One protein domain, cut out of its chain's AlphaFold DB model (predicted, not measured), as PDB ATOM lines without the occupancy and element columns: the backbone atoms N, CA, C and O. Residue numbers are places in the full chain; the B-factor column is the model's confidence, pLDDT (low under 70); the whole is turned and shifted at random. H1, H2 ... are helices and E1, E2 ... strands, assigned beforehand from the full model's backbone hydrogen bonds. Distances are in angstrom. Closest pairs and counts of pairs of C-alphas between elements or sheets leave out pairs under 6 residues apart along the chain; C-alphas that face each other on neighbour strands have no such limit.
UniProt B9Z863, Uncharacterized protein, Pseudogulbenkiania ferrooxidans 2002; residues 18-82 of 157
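Overview. This is residues 18 to 82 of the 157 residues of an uncharacterized protein of Pseudogulbenkiania ferrooxidans 2002 (UniProt B9Z863). A strongly twisted sheet of five strands, curled like part of a barrel, wraps round one helix, H1, which packs on its inner face with residues 20 to 34. The opposite face of the sheet is bare of named helices. The printed part has 65 residues, with H1 first and then E1 to E5, which stand in the sheet in that same order, antiparallel throughout. The class is mixed, helices and strands, and the whole is compact, with a radius of gyration of the C-alphas of 10.8 A and spans of 32 by 25 by 21 A.

Arrangement. H1, residues 18 to 34, has 10 of 13 O i to N i+4 pairs within hydrogen-bond range. It is on the sheet of E1, residues 38 to 42, E2, residues 45 to 55, E3, residues 58 to 65, E4, residues 68 to 75, and E5, residues 78 to 81, and the sheet curls round it. The closest C-alphas of H1 and E1 are those of Leu 24 and Ile 42, 6.0 A apart; those of H1 and E3 are Ala 32 and Glu 59, 5.9 A; those of H1 and E5 are Asn 25 and Val 79, 7.0 A. The strands form a meander, each the antiparallel neighbour of the one before. In the hairpin E1 and E2, N 40 and O 47 are 2.9 A apart, within hydrogen-bond range, as are N 50 and O 62 of the hairpin E2 and E3 at 2.8 A, N 63 and O 70 of the hairpin E3 and E4 at 2.8 A, and N 73 and O 80 of the hairpin E4 and E5 at 2.8 A. The edge strands E1 and E5 are apart.

Along the chain. H1 begins at C-alpha 18 (-51.163, -41.742, 44.221) and is 24.6 A long. E1 measures 11.9 A, E2 27.8 A, E3 22.5 A, E4 23.0 A and E5 9.9 A, ending at C-alpha 81 (-46.163, -37.808, 28.499).

Size, cuts and confidence. The C-alphas farthest apart are those of Gly 44 and Asn 56, 32.3 A. The printed part has no cut, and its five links are tight. Residues 18 to 22 have pLDDT under 70.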
ATOM      1  N   PHE A  18     -52.074 -42.878  44.006       48.28
ATOM      2  CA  PHE A  18     -51.163 -41.742  44.221       48.28
ATOM      3  C   PHE A  18     -49.714 -42.152  44.504       48.28
ATOM      4  O   PHE A  18     -48.805 -41.370  44.245       48.28
ATOM      5  N   ALA A  19     -49.479 -43.382  44.972       52.28
ATOM      6  CA  ALA A  19     -48.123 -43.909  45.142       52.28
ATOM      7  C   ALA A  19     -47.473 -44.283  43.792       52.28
ATOM      8  O   ALA A  19     -46.274 -44.119  43.605       52.28
ATOM      9  N   GLN A  20     -48.282 -44.721  42.822       54.47
ATOM     10  CA  GLN A  20     -47.828 -45.308  41.554       54.47
ATOM     11  C   GLN A  20     -47.361 -44.277  40.518       54.47
ATOM     12  O   GLN A  20     -46.481 -44.567  39.709       54.47
ATOM     13  N   ALA A  21     -47.953 -43.079  40.524       57.41
ATOM     14  CA  ALA A  21     -47.493 -41.962  39.699       57.41
ATOM     15  C   ALA A  21     -46.205 -41.326  40.257       57.41
ATOM     16  O   ALA A  21     -45.442 -40.728  39.501       57.41
ATOM     17  N   GLY A  22     -45.963 -41.473  41.566       66.75
ATOM     18  CA  GLY A  22     -44.757 -40.986  42.234       66.75
ATOM     19  C   GLY A  22     -43.498 -41.666  41.706       66.75
ATOM     20  O   GLY A  22     -42.593 -40.973  41.258       66.75
ATOM     21  N   GLU A  23     -43.486 -43.002  41.661       82.62
ATOM     22  CA  GLU A  23     -42.310 -43.790  41.252       82.62
ATOM     23  C   GLU A  23     -41.859 -43.499  39.810       82.62
ATOM     24  O   GLU A  23     -40.676 -43.277  39.556       82.62
ATOM     25  N   LEU A  24     -42.801 -43.452  38.858       91.25
ATOM     26  CA  LEU A  24     -42.504 -43.154  37.453       91.25
ATOM     27  C   LEU A  24     -41.959 -41.730  37.283       91.25
ATOM     28  O   LEU A  24     -40.910 -41.539  36.669       91.25
ATOM     29  N   ASN A  25     -42.659 -40.732  37.832       93.31
ATOM     30  CA  ASN A  25     -42.252 -39.335  37.696       93.31
ATOM     31  C   ASN A  25     -40.915 -39.072  38.392       93.31
ATOM     32  O   ASN A  25     -40.080 -38.357  37.847       93.31
ATOM     33  N   GLU A  26     -40.686 -39.662  39.565       92.25
ATOM     34  CA  GLU A  26     -39.417 -39.549  40.282       92.25
ATOM     35  C   GLU A  26     -38.261 -40.139  39.473       92.25
ATOM     36  O   GLU A  26     -37.216 -39.495  39.345       92.25
ATOM     37  N   ALA A  27     -38.448 -41.321  38.878       94.38
ATOM     38  CA  ALA A  27     -37.425 -41.942  38.047       94.38
ATOM     39  C   ALA A  27     -37.122 -41.095  36.800       94.38
ATOM     40  O   ALA A  27     -35.956 -40.816  36.511       94.38
ATOM     41  N   VAL A  28     -38.161 -40.616  36.106       96.50
ATOM     42  CA  VAL A  28     -38.031 -39.749  34.922       96.50
ATOM     43  C   VAL A  28     -37.314 -38.442  35.262       96.50
ATOM     44  O   VAL A  28     -36.361 -38.072  34.578       96.50
ATOM     45  N   VAL A  29     -37.713 -37.761  36.341       96.12
ATOM     46  CA  VAL A  29     -37.082 -36.508  36.792       96.12
ATOM     47  C   VAL A  29     -35.643 -36.742  37.246       96.12
ATOM     48  O   VAL A  29     -34.767 -35.924  36.965       96.12
ATOM     49  N   THR A  30     -35.374 -37.855  37.926       94.62
ATOM     50  CA  THR A  30     -34.018 -38.196  38.365       94.62
ATOM     51  C   THR A  30     -33.095 -38.368  37.169       94.62
ATOM     52  O   THR A  30     -32.049 -37.724  37.136       94.62
ATOM     53  N   VAL A  31     -33.503 -39.153  36.169       96.00
ATOM     54  CA  VAL A  31     -32.723 -39.357  34.938       96.00
ATOM     55  C   VAL A  31     -32.574 -38.066  34.140       96.00
ATOM     56  O   VAL A  31     -31.476 -37.767  33.674       96.00
ATOM     57  N   ALA A  32     -33.633 -37.259  34.037       96.50
ATOM     58  CA  ALA A  32     -33.569 -35.947  33.395       96.50
ATOM     59  C   ALA A  32     -32.561 -35.010  34.077       96.50
ATOM     60  O   ALA A  32     -31.915 -34.223  33.405       96.50
ATOM     61  N   ARG A  33     -32.393 -35.099  35.402       94.62
ATOM     62  CA  ARG A  33     -31.450 -34.258  36.155       94.62
ATOM     63  C   ARG A  33     -30.015 -34.782  36.118       94.62
ATOM     64  O   ARG A  33     -29.077 -33.993  36.162       94.62
ATOM     65  N   THR A  34     -29.828 -36.100  36.146       93.88
ATOM     66  CA  THR A  34     -28.489 -36.708  36.197       93.88
ATOM     67  C   THR A  34     -27.894 -36.948  34.817       93.88
ATOM     68  O   THR A  34     -26.688 -37.165  34.720       93.88
ATOM     69  N   HIS A  35     -28.721 -36.942  33.767       93.88
ATOM     70  CA  HIS A  35     -28.373 -37.364  32.407       93.88
ATOM     71  C   HIS A  35     -27.842 -38.806  32.341       93.88
ATOM     72  O   HIS A  35     -27.146 -39.181  31.398       93.88
ATOM     73  N   GLN A  36     -28.150 -39.619  33.354       88.88
ATOM     74  CA  GLN A  36     -27.681 -40.995  33.471       88.88
ATOM     75  C   GLN A  36     -28.843 -41.963  33.301       88.88
ATOM     76  O   GLN A  36     -29.814 -41.920  34.053       88.88
ATOM     77  N   THR A  37     -28.707 -42.875  32.342       89.81
ATOM     78  CA  THR A  37     -29.615 -44.013  32.183       89.81
ATOM     79  C   THR A  37     -29.540 -44.931  33.405       89.81
ATOM     80  O   THR A  37     -28.446 -45.276  33.852       89.81
ATOM     81  N   THR A  38     -30.689 -45.362  33.927       91.44
ATOM     82  CA  THR A  38     -30.774 -46.241  35.105       91.44
ATOM     83  C   THR A  38     -31.791 -47.361  34.917       91.44
ATOM     84  O   THR A  38     -32.683 -47.284  34.073       91.44
ATOM     85  N   LEU A  39     -31.669 -48.398  35.741       92.25
ATOM     86  CA  LEU A  39     -32.725 -49.374  35.983       92.25
ATOM     87  C   LEU A  39     -33.597 -48.885  37.142       92.25
ATOM     88  O   LEU A  39     -33.074 -48.394  38.145       92.25
ATOM     89  N   ALA A  40     -34.912 -49.006  36.999       91.62
ATOM     90  CA  ALA A  40     -35.885 -48.676  38.031       91.62
ATOM     91  C   ALA A  40     -36.994 -49.731  38.076       91.62
ATOM     92  O   ALA A  40     -37.310 -50.362  37.068       91.62
ATOM     93  N   THR A  41     -37.615 -49.892  39.240       90.12
ATOM     94  CA  THR A  41     -38.837 -50.686  39.378       90.12
ATOM     95  C   THR A  41     -40.029 -49.747  39.256       90.12
ATOM     96  O   THR A  41     -40.239 -48.915  40.131       90.12
ATOM     97  N   ILE A  42     -40.807 -49.875  38.182       87.50
ATOM     98  CA  ILE A  42     -42.011 -49.077  37.922       87.50
ATOM     99  C   ILE A  42     -43.199 -50.035  37.901       87.50
ATOM    100  O   ILE A  42     -43.247 -50.969  37.100       87.50
ATOM    101  N   HIS A  43     -44.144 -49.846  38.828       83.44
ATOM    102  CA  HIS A  43     -45.318 -50.724  38.992       83.44
ATOM    103  C   HIS A  43     -44.943 -52.204  39.178       83.44
ATOM    104  O   HIS A  43     -45.580 -53.107  38.632       83.44
ATOM    105  N   GLY A  44     -43.877 -52.455  39.945       84.25
ATOM    106  CA  GLY A  44     -43.381 -53.805  40.220       84.25
ATOM    107  C   GLY A  44     -42.695 -54.487  39.032       84.25
ATOM    108  O   GLY A  44     -42.456 -55.693  39.085       84.25
ATOM    109  N   ARG A  45     -42.387 -53.746  37.961       88.38
ATOM    110  CA  ARG A  45     -41.654 -54.244  36.791       88.38
ATOM    111  C   ARG A  45     -40.347 -53.490  36.633       88.38
ATOM    112  O   ARG A  45     -40.309 -52.277  36.802       88.38
ATOM    113  N   GLU A  46     -39.291 -54.209  36.282       91.31
ATOM    114  CA  GLU A  46     -38.031 -53.580  35.905       91.31
ATOM    115  C   GLU A  46     -38.213 -52.809  34.589       91.31
ATOM    116  O   GLU A  46     -38.807 -53.311  33.629       91.31
ATOM    117  N   ALA A  47     -37.723 -51.577  34.567       93.75
ATOM    118  CA  ALA A  47     -37.753 -50.686  33.425       93.75
ATOM    119  C   ALA A  47     -36.404 -49.974  33.290       93.75
ATOM    120  O   ALA A  47     -35.798 -49.561  34.282       93.75
ATOM    121  N   HIS A  48     -35.953 -49.789  32.052       94.50
ATOM    122  CA  HIS A  48     -34.814 -48.927  31.759       94.50
ATOM    123  C   HIS A  48     -35.317 -47.499  31.570       94.50
ATOM    124  O   HIS A  48     -36.111 -47.234  30.669       94.50
ATOM    125  N   VAL A  49     -34.844 -46.573  32.396       96.50
ATOM    126  CA  VAL A  49     -35.139 -45.145  32.269       96.50
ATOM    127  C   VAL A  49     -33.928 -44.487  31.624       96.50
ATOM    128  O   VAL A  49     -32.853 -44.432  32.215       96.50
ATOM    129  N   ILE A  50     -34.089 -44.062  30.378       96.50
ATOM    130  CA  ILE A  50     -33.017 -43.700  29.452       96.50
ATOM    131  C   ILE A  50     -33.064 -42.198  29.208       96.50
ATOM    132  O   ILE A  50     -34.096 -41.666  28.791       96.50
ATOM    133  N   TYR A  51     -31.943 -41.515  29.433       96.44
ATOM    134  CA  TYR A  51     -31.821 -40.106  29.076       96.44
ATOM    135  C   TYR A  51     -31.639 -39.968  27.562       96.44
ATOM    136  O   TYR A  51     -30.629 -40.389  27.001       96.44
ATOM    137  N   VAL A  52     -32.623 -39.372  26.889       96.81
ATOM    138  CA  VAL A  52     -32.646 -39.252  25.426       96.81
ATOM    139  C   VAL A  52     -31.941 -37.990  24.953       96.81
ATOM    140  O   VAL A  52     -31.529 -37.953  23.803       96.81
ATOM    141  N   GLY A  53     -31.710 -36.984  25.803       94.44
ATOM    142  CA  GLY A  53     -31.089 -35.698  25.446       94.44
ATOM    143  C   GLY A  53     -32.041 -34.518  25.594       94.44
ATOM    144  O   GLY A  53     -33.113 -34.666  26.161       94.44
ATOM    145  N   GLN A  54     -31.667 -33.363  25.048       94.62
ATOM    146  CA  GLN A  54     -32.524 -32.177  25.019       94.62
ATOM    147  C   GLN A  54     -33.250 -32.044  23.677       94.62
ATOM    148  O   GLN A  54     -32.680 -32.331  22.622       94.62
ATOM    149  N   PHE A  55     -34.503 -31.589  23.715       93.75
ATOM    150  CA  PHE A  55     -35.311 -31.285  22.536       93.75
ATOM    151  C   PHE A  55     -36.242 -30.106  22.826       93.75
ATOM    152  O   PHE A  55     -37.050 -30.182  23.751       93.75
ATOM    153  N   ASN A  56     -36.146 -29.039  22.024       92.81
ATOM    154  CA  ASN A  56     -36.900 -27.788  22.195       92.81
ATOM    155  C   ASN A  56     -36.865 -27.261  23.645       92.81
ATOM    156  O   ASN A  56     -37.913 -27.056  24.251       92.81
ATOM    157  N   ASP A  57     -35.658 -27.112  24.201       93.44
ATOM    158  CA  ASP A  57     -35.393 -26.640  25.573       93.44
ATOM    159  C   ASP A  57     -35.973 -27.509  26.707       93.44
ATOM    160  O   ASP A  57     -35.946 -27.125  27.876       93.44
ATOM    161  N   CYS A  58     -36.456 -28.708  26.385       97.00
ATOM    162  CA  CYS A  58     -36.912 -29.691  27.357       97.00
ATOM    163  C   CYS A  58     -35.948 -30.871  27.435       97.00
ATOM    164  O   CYS A  58     -35.401 -31.309  26.419       97.00
ATOM    165  N   GLU A  59     -35.828 -31.468  28.617       97.75
ATOM    166  CA  GLU A  59     -35.179 -32.772  28.750       97.75
ATOM    167  C   GLU A  59     -36.097 -33.859  28.187       97.75
ATOM    168  O   GLU A  59     -37.302 -33.876  28.451       97.75
ATOM    169  N   ALA A  60     -35.538 -34.782  27.416       97.81
ATOM    170  CA  ALA A  60     -36.231 -35.927  26.857       97.81
ATOM    171  C   ALA A  60     -35.757 -37.206  27.548       97.81
ATOM    172  O   ALA A  60     -34.560 -37.482  27.660       97.81
ATOM    173  N   VAL A  61     -36.715 -38.002  28.009       97.88
ATOM    174  CA  VAL A  61     -36.471 -39.257  28.723       97.88
ATOM    175  C   VAL A  61     -37.392 -40.322  28.158       97.88
ATOM    176  O   VAL A  61     -38.545 -40.043  27.833       97.88
ATOM    177  N   SER A  62     -36.896 -41.548  28.053       97.56
ATOM    178  CA  SER A  62     -37.693 -42.697  27.642       97.56
ATOM    179  C   SER A  62     -37.684 -43.760  28.726       97.56
ATOM    180  O   SER A  62     -36.639 -44.066  29.290       97.56
ATOM    181  N   VAL A  63     -38.841 -44.348  28.995       96.56
ATOM    182  CA  VAL A  63     -38.992 -45.500  29.881       96.56
ATOM    183  C   VAL A  63     -39.259 -46.715  29.011       96.56
ATOM    184  O   VAL A  63     -40.322 -46.841  28.406       96.56
ATOM    185  N   ARG A  64     -38.274 -47.604  28.935       94.19
ATOM    186  CA  ARG A  64     -38.350 -48.862  28.201       94.19
ATOM    187  C   ARG A  64     -38.761 -49.984  29.138       94.19
ATOM    188  O   ARG A  64     -38.056 -50.310  30.094       94.19
ATOM    189  N   THR A  65     -39.888 -50.599  28.817       90.81
ATOM    190  CA  THR A  65     -40.375 -51.841  29.429       90.81
ATOM    191  C   THR A  65     -40.363 -52.955  28.380       90.81
ATOM    192  O   THR A  65     -40.001 -52.718  27.227       90.81
ATOM    193  N   SER A  66     -40.712 -54.187  28.754       82.00
ATOM    194  CA  SER A  66     -40.695 -55.352  27.861       82.00
ATOM    195  C   SER A  66     -41.595 -55.172  26.623       82.00
ATOM    196  O   SER A  66     -42.760 -55.558  26.615       82.00
ATOM    197  N   GLY A  67     -41.015 -54.609  25.558       76.00
ATOM    198  CA  GLY A  67     -41.629 -54.424  24.242       76.00
ATOM    199  C   GLY A  67     -42.253 -53.050  23.975       76.00
ATOM    200  O   GLY A  67     -42.866 -52.890  22.923       76.00
ATOM    201  N   HIS A  68     -42.118 -52.075  24.880       85.94
ATOM    202  CA  HIS A  68     -42.686 -50.737  24.691       85.94
ATOM    203  C   HIS A  68     -41.809 -49.645  25.307       85.94
ATOM    204  O   HIS A  68     -41.386 -49.760  26.462       85.94
ATOM    205  N   ASP A  69     -41.624 -48.563  24.551       93.62
ATOM    206  CA  ASP A  69     -40.961 -47.341  24.991       93.62
ATOM    207  C   ASP A  69     -42.016 -46.254  25.216       93.62
ATOM    208  O   ASP A  69     -42.793 -45.934  24.322       93.62
ATOM    209  N   GLN A  70     -42.074 -45.707  26.428       95.88
ATOM    210  CA  GLN A  70     -42.889 -44.538  26.748       95.88
ATOM    211  C   GLN A  70     -41.990 -43.306  26.806       95.88
ATOM    212  O   GLN A  70     -40.944 -43.337  27.457       95.88
ATOM    213  N   HIS A  71     -42.384 -42.223  26.144       97.56
ATOM    214  CA  HIS A  71     -41.547 -41.035  26.008       97.56
ATOM    215  C   HIS A  71     -42.091 -39.863  26.822       97.56
ATOM    216  O   HIS A  71     -43.284 -39.563  26.807       97.56
ATOM    217  N   PHE A  72     -41.182 -39.159  27.488       97.75
ATOM    218  CA  PHE A  72     -41.483 -38.022  28.340       97.75
ATOM    219  C   PHE A  72     -40.689 -36.793  27.907       97.75
ATOM    220  O   PHE A  72     -39.584 -36.890  27.358       97.75
ATOM    221  N   ARG A  73     -41.259 -35.621  28.181       97.69
ATOM    222  CA  ARG A  73     -40.551 -34.341  28.188       97.69
ATOM    223  C   ARG A  73     -40.620 -33.725  29.570       97.69
ATOM    224  O   ARG A  73     -41.651 -33.812  30.232       97.69
ATOM    225  N   ILE A  74     -39.531 -33.097  29.983       97.50
ATOM    226  CA  ILE A  74     -39.467 -32.315  31.207       97.50
ATOM    227  C   ILE A  74     -39.177 -30.875  30.798       97.50
ATOM    228  O   ILE A  74     -38.051 -30.541  30.446       97.50
ATOM    229  N   CYS A  75     -40.217 -30.043  30.817       95.62
ATOM    230  CA  CYS A  75     -40.156 -28.623  30.468       95.62
ATOM    231  C   CYS A  75     -40.583 -27.816  31.697       95.62
ATOM    232  O   CYS A  75     -41.627 -28.120  32.275       95.62
ATOM    233  N   ASP A  76     -39.805 -26.821  32.123       92.44
ATOM    234  CA  ASP A  76     -40.126 -26.002  33.306       92.44
ATOM    235  C   ASP A  76     -40.497 -26.840  34.550       92.44
ATOM    236  O   ASP A  76     -41.454 -26.551  35.271       92.44
ATOM    237  N   SER A  77     -39.760 -27.934  34.785       87.69
ATOM    238  CA  SER A  77     -40.017 -28.931  35.846       87.69
ATOM    239  C   SER A  77     -41.345 -29.704  35.747       87.69
ATOM    240  O   SER A  77     -41.709 -30.417  36.683       87.69
ATOM    241  N   LYS A  78     -42.082 -29.611  34.635       94.44
ATOM    242  CA  LYS A  78     -43.298 -30.398  34.387       94.44
ATOM    243  C   LYS A  78     -42.974 -31.626  33.550       94.44
ATOM    244  O   LYS A  78     -42.417 -31.496  32.466       94.44
ATOM    245  N   VAL A  79     -43.383 -32.796  34.033       96.12
ATOM    246  CA  VAL A  79     -43.312 -34.055  33.281       96.12
ATOM    247  C   VAL A  79     -44.517 -34.149  32.344       96.12
ATOM    248  O   VAL A  79     -45.661 -34.051  32.786       96.12
ATOM    249  N   ILE A  80     -44.255 -34.325  31.053       96.12
ATOM    250  CA  ILE A  80     -45.249 -34.403  29.980       96.12
ATOM    251  C   ILE A  80     -45.076 -35.745  29.274       96.12
ATOM    252  O   ILE A  80     -44.031 -35.991  28.672       96.12
ATOM    253  N   ASP A  81     -46.099 -36.595  29.318       95.94
ATOM    254  CA  ASP A  81     -46.163 -37.808  28.499       95.94
ATOM    255  C   ASP A  81     -46.454 -37.437  27.040       95.94
ATOM    256  O   ASP A  81     -47.391 -36.684  26.749       95.94
ATOM    257  N   ARG A  82     -45.636 -37.943  26.120       95.19
ATOM    258  CA  ARG A  82     -45.756 -37.660  24.690       95.19
ATOM    259  C   ARG A  82     -46.792 -38.532  23.991       95.19
ATOM    260  O   ARG A  82     -47.341 -38.072  22.994       95.19
TER     261      ARG A  82